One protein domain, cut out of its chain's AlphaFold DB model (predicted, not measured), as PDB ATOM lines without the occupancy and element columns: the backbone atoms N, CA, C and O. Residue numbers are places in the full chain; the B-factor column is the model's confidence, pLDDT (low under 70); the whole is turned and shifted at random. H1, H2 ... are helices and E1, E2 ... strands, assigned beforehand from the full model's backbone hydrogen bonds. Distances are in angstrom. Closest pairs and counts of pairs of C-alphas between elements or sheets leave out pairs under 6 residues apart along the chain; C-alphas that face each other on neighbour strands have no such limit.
ATOM      1  N   LEU A  21     182.527 147.304 249.271       91.44
ATOM      2  CA  LEU A  21     181.839 146.097 248.820       91.44
ATOM      3  C   LEU A  21     180.462 146.469 248.265       91.44
ATOM      4  O   LEU A  21     179.623 146.996 248.989       91.44
ATOM      5  N   LEU A  22     180.215 146.151 246.996       89.50
ATOM      6  CA  LEU A  22     178.886 146.230 246.394       89.50
ATOM      7  C   LEU A  22     178.240 144.841 246.413       89.50
ATOM      8  O   LEU A  22     178.729 143.915 245.770       89.50
ATOM      9  N   LEU A  23     177.126 144.702 247.126       91.38
ATOM     10  CA  LEU A  23     176.289 143.507 247.140       91.38
ATOM     11  C   LEU A  23     175.031 143.768 246.318       91.38
ATOM     12  O   LEU A  23     174.069 144.381 246.785       91.38
ATOM     13  N   CYS A  24     175.053 143.275 245.084       89.44
ATOM     14  CA  CYS A  24     173.973 143.431 244.125       89.44
ATOM     15  C   CYS A  24     173.299 142.088 243.830       89.44
ATOM     16  O   CYS A  24     173.959 141.061 243.700       89.44
ATOM     17  N   GLY A  25     171.979 142.096 243.694       87.81
ATOM     18  CA  GLY A  25     171.211 140.937 243.249       87.81
ATOM     19  C   GLY A  25     169.730 141.121 243.524       87.81
ATOM     20  O   GLY A  25     169.351 142.048 244.231       87.81
ATOM     21  N   LEU A  26     168.896 140.207 243.035       85.75
ATOM     22  CA  LEU A  26     167.439 140.301 243.177       85.75
ATOM     23  C   LEU A  26     166.985 140.489 244.634       85.75
ATOM     24  O   LEU A  26     167.686 140.131 245.587       85.75
ATOM     25  N   SER A  27     165.786 141.036 244.815       84.31
ATOM     26  CA  SER A  27     165.135 141.092 246.126       84.31
ATOM     27  C   SER A  27     165.034 139.692 246.746       84.31
ATOM     28  O   SER A  27     164.970 138.687 246.041       84.31
ATOM     29  N   ASN A  28     165.032 139.616 248.077       85.69
ATOM     30  CA  ASN A  28     164.948 138.363 248.846       85.69
ATOM     31  C   ASN A  28     166.142 137.390 248.715       85.69
ATOM     32  O   ASN A  28     166.070 136.270 249.211       85.69
ATOM     33  N   THR A  29     167.287 137.820 248.175       91.31
ATOM     34  CA  THR A  29     168.549 137.041 248.188       91.31
ATOM     35  C   THR A  29     169.330 137.132 249.507       91.31
ATOM     36  O   THR A  29     170.522 136.853 249.555       91.31
ATOM     37  N   GLN A  30     168.669 137.536 250.596       93.56
ATOM     38  CA  GLN A  30     169.220 137.566 251.958       93.56
ATOM     39  C   GLN A  30     170.447 138.476 252.178       93.56
ATOM     40  O   GLN A  30     171.114 138.371 253.207       93.56
ATOM     41  N   LYS A  31     170.702 139.438 251.278       93.50
ATOM     42  CA  LYS A  31     171.792 140.431 251.401       93.50
ATOM     43  C   LYS A  31     171.720 141.214 252.717       93.50
ATOM     44  O   LYS A  31     172.703 141.305 253.441       93.50
ATOM     45  N   THR A  32     170.539 141.717 253.072       91.62
ATOM     46  CA  THR A  32     170.305 142.421 254.342       91.62
ATOM     47  C   THR A  32     170.398 141.482 255.547       91.62
ATOM     48  O   THR A  32     170.952 141.847 256.586       91.62
ATOM     49  N   LEU A  33     169.874 140.254 255.424       93.44
ATOM     50  CA  LEU A  33     169.900 139.264 256.504       93.44
ATOM     51  C   LEU A  33     171.337 138.891 256.884       93.44
ATOM     52  O   LEU A  33     171.625 138.784 258.075       93.44
ATOM     53  N   LEU A  34     172.242 138.774 255.908       94.00
ATOM     54  CA  LEU A  34     173.666 138.532 256.143       94.00
ATOM     55  C   LEU A  34     174.242 139.512 257.173       94.00
ATOM     56  O   LEU A  34     174.789 139.092 258.189       94.00
ATOM     57  N   PHE A  35     174.056 140.820 256.975       92.75
ATOM     58  CA  PHE A  35     174.590 141.805 257.920       92.75
ATOM     59  C   PHE A  35     173.832 141.840 259.233       92.75
ATOM     60  O   PHE A  35     174.438 142.161 260.254       92.75
ATOM     61  N   ARG A  36     172.538 141.498 259.256       90.94
ATOM     62  CA  ARG A  36     171.799 141.329 260.517       90.94
ATOM     63  C   ARG A  36     172.376 140.198 261.366       90.94
ATOM     64  O   ARG A  36     172.528 140.395 262.569       90.94
ATOM     65  N   LEU A  37     172.760 139.077 260.759       95.12
ATOM     66  CA  LEU A  37     173.398 137.956 261.461       95.12
ATOM     67  C   LEU A  37     174.787 138.311 262.005       95.12
ATOM     68  O   LEU A  37     175.168 137.820 263.061       95.12
ATOM     69  N   LEU A  38     175.511 139.212 261.337       93.56
ATOM     70  CA  LEU A  38     176.805 139.717 261.809       93.56
ATOM     71  C   LEU A  38     176.687 140.773 262.924       93.56
ATOM     72  O   LEU A  38     177.701 141.199 263.470       93.56
ATOM     73  N   SER A  39     175.471 141.189 263.296       91.00
ATOM     74  CA  SER A  39     175.247 142.195 264.345       91.00
ATOM     75  C   SER A  39     175.908 141.951 265.701       91.00
ATOM     76  O   SER A  39     176.306 142.946 266.302       91.00
ATOM     77  N   PRO A  40     176.064 140.707 266.195       94.75
ATOM     78  CA  PRO A  40     176.672 140.481 267.504       94.75
ATOM     79  C   PRO A  40     178.189 140.691 267.514       94.75
ATOM     80  O   PRO A  40     178.776 140.786 268.585       94.75
ATOM     81  N   VAL A  41     178.823 140.710 266.337       94.81
ATOM     82  CA  VAL A  41     180.287 140.727 266.187       94.81
ATOM     83  C   VAL A  41     180.811 141.933 265.407       94.81
ATOM     84  O   VAL A  41     182.020 142.121 265.364       94.81
ATOM     85  N   LEU A  42     179.927 142.734 264.797       93.12
ATOM     86  CA  LEU A  42     180.275 143.958 264.071       93.12
ATOM     87  C   LEU A  42     179.405 145.133 264.525       93.12
ATOM     88  O   LEU A  42     178.170 145.102 264.393       93.12
ATOM     89  N   GLU A  43     180.055 146.209 264.956       91.88
ATOM     90  CA  GLU A  43     179.422 147.505 265.154       91.88
ATOM     91  C   GLU A  43     179.167 148.146 263.785       91.88
ATOM     92  O   GLU A  43     180.075 148.388 262.988       91.88
ATOM     93  N   ARG A  44     177.894 148.393 263.467       91.38
ATOM     94  CA  ARG A  44     177.456 148.776 262.118       91.38
ATOM     95  C   ARG A  44     176.741 150.109 262.152       91.38
ATOM     96  O   ARG A  44     175.770 150.261 262.890       91.38
ATOM     97  N   PHE A  45     177.149 151.012 261.274       90.25
ATOM     98  CA  PHE A  45     176.363 152.196 260.965       90.25
ATOM     99  C   PHE A  45     175.434 151.896 259.790       90.25
ATOM    100  O   PHE A  45     175.917 151.605 258.698       90.25
ATOM    101  N   TYR A  46     174.118 151.961 259.999       88.12
ATOM    102  CA  TYR A  46     173.156 151.971 258.894       88.12
ATOM    103  C   TYR A  46     173.062 153.397 258.368       88.12
ATOM    104  O   TYR A  46     172.469 154.261 259.014       88.12
ATOM    105  N   ALA A  47     173.693 153.640 257.223       82.75
ATOM    106  CA  ALA A  47     173.650 154.939 256.582       82.75
ATOM    107  C   ALA A  47     172.239 155.206 256.054       82.75
ATOM    108  O   ALA A  47     171.591 154.320 255.489       82.75
ATOM    109  N   SER A  48     171.771 156.436 256.257       74.25
ATOM    110  CA  SER A  48     170.499 156.884 255.710       74.25
ATOM    111  C   SER A  48     170.538 156.819 254.186       74.25
ATOM    112  O   SER A  48     171.555 157.095 253.552       74.25
ATOM    113  N   SER A  49     169.399 156.500 253.594       68.25
ATOM    114  CA  SER A  49     169.139 156.719 252.172       68.25
ATOM    115  C   SER A  49     169.090 158.206 251.809       68.25
ATOM    116  O   SER A  49     169.245 158.560 250.643       68.25
ATOM    117  N   ARG A  50     168.892 159.095 252.793       73.12
ATOM    118  CA  ARG A  50     168.960 160.545 252.594       73.12
ATOM    119  C   ARG A  50     170.406 160.956 252.342       73.12
ATOM    120  O   ARG A  50     171.262 160.791 253.207       73.12
ATOM    121  N   VAL A  51     170.637 161.534 251.167       71.19
ATOM    122  CA  VAL A  51     171.952 161.928 250.636       71.19
ATOM    123  C   VAL A  51     172.767 162.806 251.603       71.19
ATOM    124  O   VAL A  51     173.995 162.720 251.642       71.19
ATOM    125  N   ASP A  52     172.091 163.613 252.418       74.81
ATOM    126  CA  ASP A  52     172.660 164.649 253.277       74.81
ATOM    127  C   ASP A  52     172.538 164.364 254.786       74.81
ATOM    128  O   ASP A  52     172.769 165.257 255.604       74.81
ATOM    129  N   ASP A  53     172.192 163.135 255.184       84.69
ATOM    130  CA  ASP A  53     171.937 162.808 256.588       84.69
ATOM    131  C   ASP A  53     172.827 161.678 257.114       84.69
ATOM    132  O   ASP A  53     172.506 160.492 257.024       84.69
ATOM    133  N   TYR A  54     173.938 162.064 257.737       87.56
ATOM    134  CA  TYR A  54     174.876 161.142 258.380       87.56
ATOM    135  C   TYR A  54     174.710 161.122 259.901       87.56
ATOM    136  O   TYR A  54     175.641 160.763 260.622       87.56
ATOM    137  N   SER A  55     173.546 161.527 260.416       87.19
ATOM    138  CA  SER A  55     173.272 161.569 261.852       87.19
ATOM    139  C   SER A  55     173.588 160.227 262.526       87.19
ATOM    140  O   SER A  55     173.159 159.168 262.080       87.19
ATOM    141  N   GLY A  56     174.371 160.269 263.606       84.88
ATOM    142  CA  GLY A  56     174.810 159.068 264.327       84.88
ATOM    143  C   GLY A  56     176.029 158.355 263.731       84.88
ATOM    144  O   GLY A  56     176.511 157.403 264.347       84.88
ATOM    145  N   ALA A  57     176.572 158.815 262.597       87.62
ATOM    146  CA  ALA A  57     177.813 158.286 262.040       87.62
ATOM    147  C   ALA A  57     179.004 158.555 262.971       87.62
ATOM    148  O   ALA A  57     179.153 159.633 263.552       87.62
ATOM    149  N   HIS A  58     179.901 157.577 263.072       83.00
ATOM    150  CA  HIS A  58     181.131 157.691 263.847       83.00
ATOM    151  C   HIS A  58     182.264 156.887 263.200       83.00
ATOM    152  O   HIS A  58     182.039 155.968 262.417       83.00
ATOM    153  N   TYR A  59     183.511 157.218 263.526       79.81
ATOM    154  CA  TYR A  59     184.685 156.507 263.007       79.81
ATOM    155  C   TYR A  59     185.029 155.214 263.775       79.81
ATOM    156  O   TYR A  59     186.013 154.570 263.426       79.81
ATOM    157  N   PHE A  60     184.254 154.869 264.815       84.75
ATOM    158  CA  PHE A  60     184.437 153.649 265.623       84.75
ATOM    159  C   PHE A  60     183.646 152.451 265.088       84.75
ATOM    160  O   PHE A  60     183.960 151.333 265.465       84.75
ATOM    161  N   TYR A  61     182.674 152.667 264.195       90.38
ATOM    162  CA  TYR A  61     181.972 151.561 263.551       90.38
ATOM    163  C   TYR A  61     182.936 150.705 262.731       90.38
ATOM    164  O   TYR A  61     183.790 151.237 262.016       90.38
ATOM    165  N   ASP A  62     182.734 149.392 262.776       91.94
ATOM    166  CA  ASP A  62     183.508 148.430 261.999       91.94
ATOM    167  C   ASP A  62     183.173 148.516 260.511       91.94
ATOM    168  O   ASP A  62     184.062 148.382 259.671       91.94
ATOM    169  N   ILE A  63     181.897 148.751 260.177       92.44
ATOM    170  CA  ILE A  63     181.427 148.911 258.794       92.44
ATOM    171  C   ILE A  63     180.309 149.953 258.677       92.44
ATOM    172  O   ILE A  63     179.498 150.146 259.589       92.44
ATOM    173  N   TRP A  64     180.239 150.599 257.517       92.50
ATOM    174  CA  TRP A  64     179.138 151.471 257.109       92.50
ATOM    175  C   TRP A  64     178.303 150.761 256.055       92.50
ATOM    176  O   TRP A  64     178.832 150.325 255.036       92.50
ATOM    177  N   LEU A  65     177.007 150.632 256.307       92.38
ATOM    178  CA  LEU A  65     176.086 149.865 255.486       92.38
ATOM    179  C   LEU A  65     175.051 150.792 254.848       92.38
ATOM    180  O   LEU A  65     174.199 151.348 255.538       92.38
ATOM    181  N   TYR A  66     175.120 150.919 253.529       90.62
ATOM    182  CA  TYR A  66     174.151 151.615 252.688       90.62
ATOM    183  C   TYR A  66     173.217 150.574 252.085       90.62
ATOM    184  O   TYR A  66     173.490 150.030 251.015       90.62
ATOM    185  N   ASP A  67     172.141 150.244 252.797       89.81
ATOM    186  CA  ASP A  67     171.145 149.299 252.301       89.81
ATOM    187  C   ASP A  67     170.008 150.030 251.587       89.81
ATOM    188  O   ASP A  67     169.005 150.415 252.190       89.81
ATOM    189  N   LEU A  68     170.174 150.203 250.277       87.44
ATOM    190  CA  LEU A  68     169.215 150.901 249.421       87.44
ATOM    191  C   LEU A  68     167.928 150.098 249.203       87.44
ATOM    192  O   LEU A  68     166.984 150.613 248.618       87.44
ATOM    193  N   THR A  69     167.875 148.845 249.668       82.06
ATOM    194  CA  THR A  69     166.682 147.995 249.557       82.06
ATOM    195  C   THR A  69     165.717 148.163 250.730       82.06
ATOM    196  O   THR A  69     164.573 147.721 250.645       82.06
ATOM    197  N   LEU A  70     166.161 148.790 251.827       78.12
ATOM    198  CA  LEU A  70     165.343 149.010 253.024       78.12
ATOM    199  C   LEU A  70     164.497 150.281 252.966       78.12
ATOM    200  O   LEU A  70     163.513 150.379 253.700       78.12
ATOM    201  N   ASP A  71     164.861 151.244 252.124       74.00
ATOM    202  CA  ASP A  71     164.085 152.465 251.968       74.00
ATOM    203  C   ASP A  71     163.082 152.324 250.819       74.00
ATOM    204  O   ASP A  71     163.441 152.340 249.647       74.00
ATOM    205  N   SER A  72     161.797 152.245 251.167       66.88
ATOM    206  CA  SER A  72     160.695 152.173 250.203       66.88
ATOM    207  C   SER A  72     160.561 153.408 249.306       66.88
ATOM    208  O   SER A  72     159.842 153.351 248.311       66.88
ATOM    209  N   THR A  73     161.191 154.532 249.659       68.38
ATOM    210  CA  THR A  73     161.232 155.734 248.811       68.38
ATOM    211  C   THR A  73     162.291 155.639 247.713       68.38
ATOM    212  O   THR A  73     162.221 156.373 246.726       68.38
ATOM    213  N   VAL A  74     163.229 154.695 247.829       69.94
ATOM    214  CA  VAL A  74     164.255 154.442 246.819       69.94
ATOM    215  C   VAL A  74     163.669 153.558 245.723       69.94
ATOM    216  O   VAL A  74     163.609 152.337 245.829       69.94
ATOM    217  N   VAL A  75     163.225 154.198 244.642       67.00
ATOM    218  CA  VAL A  75     162.683 153.518 243.450       67.00
ATOM    219  C   VAL A  75     163.800 153.023 242.520       67.00
ATOM    220  O   VAL A  75     163.593 152.093 241.746       67.00
ATOM    221  N   ASN A  76     164.984 153.641 242.589       76.19
ATOM    222  CA  ASN A  76     166.153 153.304 241.776       76.19
ATOM    223  C   ASN A  76     167.429 153.442 242.618       76.19
ATOM    224  O   ASN A  76     167.894 154.558 242.874       76.19
ATOM    225  N   GLY A  77     168.015 152.314 243.023       76.81
ATOM    226  CA  GLY A  77     169.219 152.304 243.858       76.81
ATOM    227  C   GLY A  77     170.428 152.939 243.165       76.81
ATOM    228  O   GLY A  77     171.202 153.658 243.792       76.81
ATOM    229  N   VAL A  78     170.570 152.749 241.850       76.50
ATOM    230  CA  VAL A  78     171.664 153.352 241.066       76.50
ATOM    231  C   VAL A  78     171.499 154.865 240.963       76.50
ATOM    232  O   VAL A  78     172.480 155.595 241.094       76.50
ATOM    233  N   GLY A  79     170.267 155.336 240.764       77.00
ATOM    234  CA  GLY A  79     169.943 156.764 240.765       77.00
ATOM    235  C   GLY A  79     170.342 157.425 242.083       77.00
ATOM    236  O   GLY A  79     171.036 158.438 242.073       77.00
ATOM    237  N   MET A  80     170.022 156.785 243.210       80.25
ATOM    238  CA  MET A  80     170.421 157.274 244.533       80.25
ATOM    239  C   MET A  80     171.939 157.321 244.718       80.25
ATOM    240  O   MET A  80     172.452 158.306 245.236       80.25
ATOM    241  N   LEU A  81     172.681 156.300 244.275       80.06
ATOM    242  CA  LEU A  81     174.150 156.323 244.348       80.06
ATOM    243  C   LEU A  81     174.751 157.463 243.522       80.06
ATOM    244  O   LEU A  81     175.737 158.069 243.941       80.06
ATOM    245  N   TYR A  82     174.161 157.755 242.361       81.31
ATOM    246  CA  TYR A  82     174.573 158.887 241.540       81.31
ATOM    247  C   TYR A  82     174.313 160.213 242.261       81.31
ATOM    248  O   TYR A  82     175.227 161.027 242.362       81.31
ATOM    249  N   GLU A  83     173.118 160.400 242.829       81.81
ATOM    250  CA  GLU A  83     172.775 161.593 243.615       81.81
ATOM    251  C   GLU A  83     173.690 161.773 244.829       81.81
ATOM    252  O   GLU A  83     174.202 162.869 245.052       81.81
ATOM    253  N   MET A  84     173.979 160.691 245.556       81.69
ATOM    254  CA  MET A  84     174.950 160.688 246.655       81.69
ATOM    255  C   MET A  84     176.350 161.113 246.200       81.69
ATOM    256  O   MET A  84     177.107 161.690 246.977       81.69
ATOM    257  N   GLY A  85     176.713 160.836 244.948       79.94
ATOM    258  CA  GLY A  85     177.992 161.228 244.366       79.94
ATOM    259  C   GLY A  85     178.074 162.685 243.900       79.94
ATOM    260  O   GLY A  85     179.190 163.182 243.743       79.94
ATOM    261  N   LEU A  86     176.947 163.378 243.684       82.25
ATOM    262  CA  LEU A  86     176.921 164.706 243.048       82.25
ATOM    263  C   LEU A  86     177.622 165.792 243.866       82.25
ATOM    264  O   LEU A  86     178.281 166.661 243.298       82.25
ATOM    265  N   ASP A  87     177.497 165.749 245.191       82.75
ATOM    266  CA  ASP A  87     178.152 166.705 246.090       82.75
ATOM    267  C   ASP A  87     179.610 166.313 246.416       82.75
ATOM    268  O   ASP A  87     180.341 167.058 247.074       82.75
ATOM    269  N   GLY A  88     180.043 165.132 245.957       84.88
ATOM    270  CA  GLY A  88     181.353 164.545 246.216       84.88
ATOM    271  C   GLY A  88     181.545 163.994 247.633       84.88
ATOM    272  O   GLY A  88     182.563 163.347 247.887       84.88
ATOM    273  N   THR A  89     180.607 164.185 248.564       87.25
ATOM    274  CA  THR A  89     180.720 163.709 249.951       87.25
ATOM    275  C   THR A  89     180.798 162.189 249.991       87.25
ATOM    276  O   THR A  89     181.714 161.637 250.610       87.25
ATOM    277  N   PHE A  90     179.902 161.504 249.278       86.62
ATOM    278  CA  PHE A  90     179.914 160.044 249.205       86.62
ATOM    279  C   PHE A  90     181.188 159.502 248.551       86.62
ATOM    280  O   PHE A  90     181.780 158.553 249.056       86.62
ATOM    281  N   LEU A  91     181.685 160.153 247.494       87.12
ATOM    282  CA  LEU A  91     182.946 159.763 246.849       87.12
ATOM    283  C   LEU A  91     184.130 159.870 247.820       87.12
ATOM    284  O   LEU A  91     184.950 158.961 247.902       87.12
ATOM    285  N   ARG A  92     184.181 160.924 248.642       88.06
ATOM    286  CA  ARG A  92     185.211 161.072 249.685       88.06
ATOM    287  C   ARG A  92     185.090 160.014 250.781       88.06
ATOM    288  O   ARG A  92     186.114 159.578 251.314       88.06
ATOM    289  N   ILE A  93     183.867 159.596 251.118       88.50
ATOM    290  CA  ILE A  93     183.621 158.476 252.037       88.50
ATOM    291  C   ILE A  93     184.197 157.184 251.448       88.50
ATOM    292  O   ILE A  93     184.987 156.531 252.133       88.50
ATOM    293  N   LEU A  94     183.848 156.862 250.198       87.31
ATOM    294  CA  LEU A  94     184.310 155.676 249.471       87.31
ATOM    295  C   LEU A  94     185.839 155.642 249.331       87.31
ATOM    296  O   LEU A  94     186.459 154.605 249.575       87.31
ATOM    297  N   ASP A  95     186.459 156.779 249.025       86.56
ATOM    298  CA  ASP A  95     187.917 156.932 248.943       86.56
ATOM    299  C   ASP A  95     188.622 156.806 250.303       86.56
ATOM    300  O   ASP A  95     189.854 156.807 250.382       86.56
ATOM    301  N   GLY A  96     187.865 156.734 251.400       87.25
ATOM    302  CA  GLY A  96     188.426 156.639 252.739       87.25
ATOM    303  C   GLY A  96     189.014 157.950 253.256       87.25
ATOM    304  O   GLY A  96     189.725 157.932 254.262       87.25
ATOM    305  N   GLN A  97     188.720 159.080 252.608       88.06
ATOM    306  CA  GLN A  97     189.255 160.382 252.991       88.06
ATOM    307  C   GLN A  97     188.711 160.839 254.349       88.06
ATOM    308  O   GLN A  97     187.634 160.428 254.803       88.06
ATOM    309  N   VAL A  98     189.464 161.742 254.982       88.31
ATOM    310  CA  VAL A  98     188.971 162.543 256.103       88.31
ATOM    311  C   VAL A  98     187.991 163.572 255.549       88.31
ATOM    312  O   VAL A  98     188.340 164.366 254.671       88.31
ATOM    313  N   CYS A  99     186.762 163.572 256.055       87.62
ATOM    314  CA  CYS A  99     185.710 164.467 255.583       87.62
ATOM    315  C   CYS A  99     184.776 164.899 256.720       87.62
ATOM    316  O   CYS A  99     184.698 164.268 257.780       87.62
ATOM    317  N   ARG A 100     184.088 166.024 256.496       89.00
ATOM    318  CA  ARG A 100     183.030 166.530 257.373       89.00
ATOM    319  C   ARG A 100     181.694 166.144 256.765       89.00
ATOM    320  O   ARG A 100     181.488 166.390 255.583       89.00
ATOM    321  N   LEU A 101     180.824 165.557 257.571       89.38
ATOM    322  CA  LEU A 101     179.547 165.019 257.137       89.38
ATOM    323  C   LEU A 101     178.399 165.823 257.750       89.38
ATOM    324  O   LEU A 101     178.464 166.119 258.951       89.38
ATOM    325  N   PRO A 102     177.391 166.199 256.950       86.94
ATOM    326  CA  PRO A 102     176.197 166.861 257.455       86.94
ATOM    327  C   PRO A 102     175.346 165.904 258.300       86.94
ATOM    328  O   PRO A 102     175.355 164.689 258.108       86.94
ATOM    329  N   ALA A 103     174.615 166.465 259.255       86.44
ATOM    330  CA  ALA A 103     173.595 165.774 260.032       86.44
ATOM    331  C   ALA A 103     172.314 166.595 259.895       86.44
ATOM    332  O   ALA A 103     172.302 167.767 260.265       86.44
ATOM    333  N   LYS A 104     171.258 166.019 259.318       80.62
ATOM    334  CA  LYS A 104     170.106 166.791 258.827       80.62
ATOM    335  C   LYS A 104     169.438 167.644 259.906       80.62
ATOM    336  O   LYS A 104     169.114 168.803 259.671       80.62
ATOM    337  N   ASP A 105     169.311 167.083 261.104       80.00
ATOM    338  CA  ASP A 105     168.652 167.731 262.240       80.00
ATOM    339  C   ASP A 105     169.658 168.348 263.233       80.00
ATOM    340  O   ASP A 105     169.333 168.615 264.392       80.00
ATOM    341  N   SER A 106     170.911 168.576 262.810       79.44
ATOM    342  CA  SER A 106     171.940 169.174 263.659       79.44
ATOM    343  C   SER A 106     172.851 170.143 262.900       79.44
ATOM    344  O   SER A 106     173.446 169.778 261.893       79.44
ATOM    345  N   PRO A 107     173.124 171.345 263.440       79.25
ATOM    346  CA  PRO A 107     174.151 172.224 262.877       79.25
ATOM    347  C   PRO A 107     175.576 171.666 263.070       79.25
ATOM    348  O   PRO A 107     176.554 172.263 262.615       79.25
ATOM    349  N   ARG A 108     175.732 170.550 263.795       82.88
ATOM    350  CA  ARG A 108     177.029 169.923 264.046       82.88
ATOM    351  C   ARG A 108     177.413 169.015 262.887       82.88
ATOM    352  O   ARG A 108     176.741 168.035 262.599       82.88
ATOM    353  N   MET A 109     178.576 169.294 262.308       84.81
ATOM    354  CA  MET A 109     179.201 168.403 261.333       84.81
ATOM    355  C   MET A 109     179.901 167.241 262.039       84.81
ATOM    356  O   MET A 109     180.719 167.458 262.941       84.81
ATOM    357  N   ILE A 110     179.659 166.023 261.573       87.50
ATOM    358  CA  ILE A 110     180.369 164.825 262.027       87.50
ATOM    359  C   ILE A 110     181.722 164.763 261.317       87.50
ATOM    360  O   ILE A 110     181.824 165.028 260.124       87.50
ATOM    361  N   THR A 111     182.792 164.436 262.043       87.50
ATOM    362  CA  THR A 111     184.132 164.306 261.449       87.50
ATOM    363  C   THR A 111     184.496 162.834 261.299       87.50
ATOM    364  O   THR A 111     184.783 162.163 262.291       87.50
ATOM    365  N   LYS A 112     184.542 162.342 260.058       87.19
ATOM    366  CA  LYS A 112     185.073 161.012 259.734       87.19
ATOM    367  C   LYS A 112     186.592 161.108 259.622       87.19
ATOM    368  O   LYS A 112     187.101 161.860 258.796       87.19
ATOM    369  N   ARG A 113     187.314 160.366 260.464       85.19
ATOM    370  CA  ARG A 113     188.789 160.424 260.557       85.19
ATOM    371  C   ARG A 113     189.504 159.200 259.987       85.19
ATOM    372  O   ARG A 113     190.716 159.246 259.819       85.19
ATOM    373  N   SER A 114     188.778 158.121 259.707       84.12
ATOM    374  CA  SER A 114     189.339 156.837 259.283       84.12
ATOM    375  C   SER A 114     188.673 156.317 258.009       84.12
ATOM    376  O   SER A 114     187.557 156.708 257.649       84.12
ATOM    377  N   ASN A 115     189.372 155.417 257.316       88.06
ATOM    378  CA  ASN A 115     188.836 154.654 256.194       88.06
ATOM    379  C   ASN A 115     188.040 153.443 256.718       88.06
ATOM    380  O   ASN A 115     188.563 152.326 256.811       88.06
ATOM    381  N   VAL A 116     186.801 153.701 257.143       88.94
ATOM    382  CA  VAL A 116     185.847 152.661 257.554       88.94
ATOM    383  C   VAL A 116     185.363 151.909 256.308       88.94
ATOM    384  O   VAL A 116     185.014 152.571 255.330       88.94
ATOM    385  N   PRO A 117     185.339 150.563 256.310       91.62
ATOM    386  CA  PRO A 117     184.751 149.793 255.224       91.62
ATOM    387  C   PRO A 117     183.304 150.189 254.920       91.62
ATOM    388  O   PRO A 117     182.485 150.316 255.827       91.62
ATOM    389  N   VAL A 118     182.989 150.337 253.636       91.56
ATOM    390  CA  VAL A 118     181.663 150.699 253.134       91.56
ATOM    391  C   VAL A 118     181.075 149.523 252.371       91.56
ATOM    392  O   VAL A 118     181.688 148.993 251.445       91.56
ATOM    393  N   VAL A 119     179.862 149.134 252.737       93.19
ATOM    394  CA  VAL A 119     179.070 148.137 252.032       93.19
ATOM    395  C   VAL A 119     177.843 148.820 251.450       93.19
ATOM    396  O   VAL A 119     177.092 149.466 252.174       93.19
ATOM    397  N   VAL A 120     177.617 148.636 250.156       91.00
ATOM    398  CA  VAL A 120     176.406 149.078 249.465       91.00
ATOM    399  C   VAL A 120     175.589 147.846 249.098       91.00
ATOM    400  O   VAL A 120     176.096 146.953 248.420       91.00
ATOM    401  N   ILE A 121     174.334 147.786 249.533       91.12
ATOM    402  CA  ILE A 121     173.374 146.755 249.136       91.12
ATOM    403  C   ILE A 121     172.359 147.390 248.192       91.12
ATOM    404  O   ILE A 121     171.743 148.401 248.517       91.12
ATOM    405  N   THR A 122     172.169 146.777 247.029       88.56
ATOM    406  CA  THR A 122     171.204 147.230 246.022       88.56
ATOM    407  C   THR A 122     170.586 146.038 245.294       88.56
ATOM    408  O   THR A 122     171.171 144.950 245.238       88.56
ATOM    409  N   SER A 123     169.391 146.232 244.743       87.12
ATOM    410  CA  SER A 123     168.806 145.305 243.768       87.12
ATOM    411  C   SER A 123     169.143 145.684 242.325       87.12
ATOM    412  O   SER A 123     169.097 144.824 241.447       87.12
ATOM    413  N   ASP A 124     169.552 146.935 242.106       83.38
ATOM    414  CA  ASP A 124     169.835 147.501 240.793       83.38
ATOM    415  C   ASP A 124     171.353 147.559 240.561       83.38
ATOM    416  O   ASP A 124     172.051 148.291 241.277       83.38
ATOM    417  N   PRO A 125     171.899 146.805 239.591       73.06
ATOM    418  CA  PRO A 125     173.310 146.897 239.248       73.06
ATOM    419  C   PRO A 125     173.601 148.218 238.517       73.06
ATOM    420  O   PRO A 125     172.832 148.608 237.634       73.06
ATOM    421  N   PRO A 126     174.733 148.889 238.802       71.12
ATOM    422  CA  PRO A 126     175.190 150.026 238.010       71.12
ATOM    423  C   PRO A 126     175.292 149.661 236.524       71.12
ATOM    424  O   PRO A 126     175.842 148.617 236.168       71.12
TER     425      PRO A 126
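This is residues 21 to 126 of the 135 residues of an uncharacterized protein of Picea glauca (UniProt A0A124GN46). A small twisted sheet of four parallel strands, E1, E6, E3 and E2, has H1 over one face; at the other end of the domain from H1, the hairpin of E4 and E5 makes a separate two-stranded sheet. H2 and H3 make a corner near one another, H3 beside E4, and the long unnamed stretch of residues 47 to 62 winds between the two sheets. The printed part has 106 residues, with three named helices and six named strands in the order E1 H1 E2 E3 H2 H3 E4 E5 E6; the class is mixed, helices and strands, with under half of the residues, 52, in named elements. The whole is compact, with a radius of gyration of the C-alphas of 13.4 A and spans of 37 by 32 by 25 A.

E1, residues 21 to 24, begins at C-alpha 21, (181.839, 146.097, 248.820). H1 is residues 31 to 37, 10.5 A long, E2 residues 44 to 46, and E3 residues 63 to 67, 12.2 A. H2, residues 77 to 86, is 14.6 A long, from C-alpha 77 at (169.219, 152.304, 243.858), and H3 is residues 89 to 94. E4, residues 99 to 103, is 13.0 A and E5, residues 106 to 112, 16.0 A. E6, residues 118 to 122, is 13.1 A and ends at C-alpha 122, (171.204, 147.230, 246.022).

E1 and E6 are parallel, with N 23 and O 120 at 2.8 A. E6 and E3 are parallel, with N 119 and O 64 at 2.8 A. E3 and E2 are parallel, with N 65 and O 45 at 2.8 A. E1 and E2 are the edge strands. H1 is on this sheet at a height over the sheet of 9.4 A; it lies over E3, with 5 of its C-alphas falling there and 2 on E6, and runs slantwise to the strands, at 34 degrees to E3 on the local plane. E1, H1 and E2 form a split strand-helix-strand unit, two parallel strands with a helix between them along the chain and E6 and E3 between them in the sheet; its crossover is right-handed. H2 only grazes the sheet with residues 77 to 81; the C-alphas of Gly 77 and Thr 122, its closest to E6, are 5.9 A apart. H2 and H3 are close but not clearly touching, the closest C-alphas, of Met 84 and Phe 90, being 5.6 A apart. The closest C-alphas of H3 and E4 are those of Arg 92 and Cys 99, 6.8 A. E4 and E5 are an antiparallel hairpin, with N 101 and O 110 at 2.8 A. Every O i to N i+4 pair is within hydrogen-bond range in H2 and H3, and 2 of 3 in H1.

The two C-alphas farthest apart, those of Thr 29 and Pro 107, are 38.5 A apart. The printed part has no cut, and the link from E2 to E3, 16 residues, is long. The mean pLDDT of the printed part is 85.3; residue 49 and residues 72 to 75 are under 70.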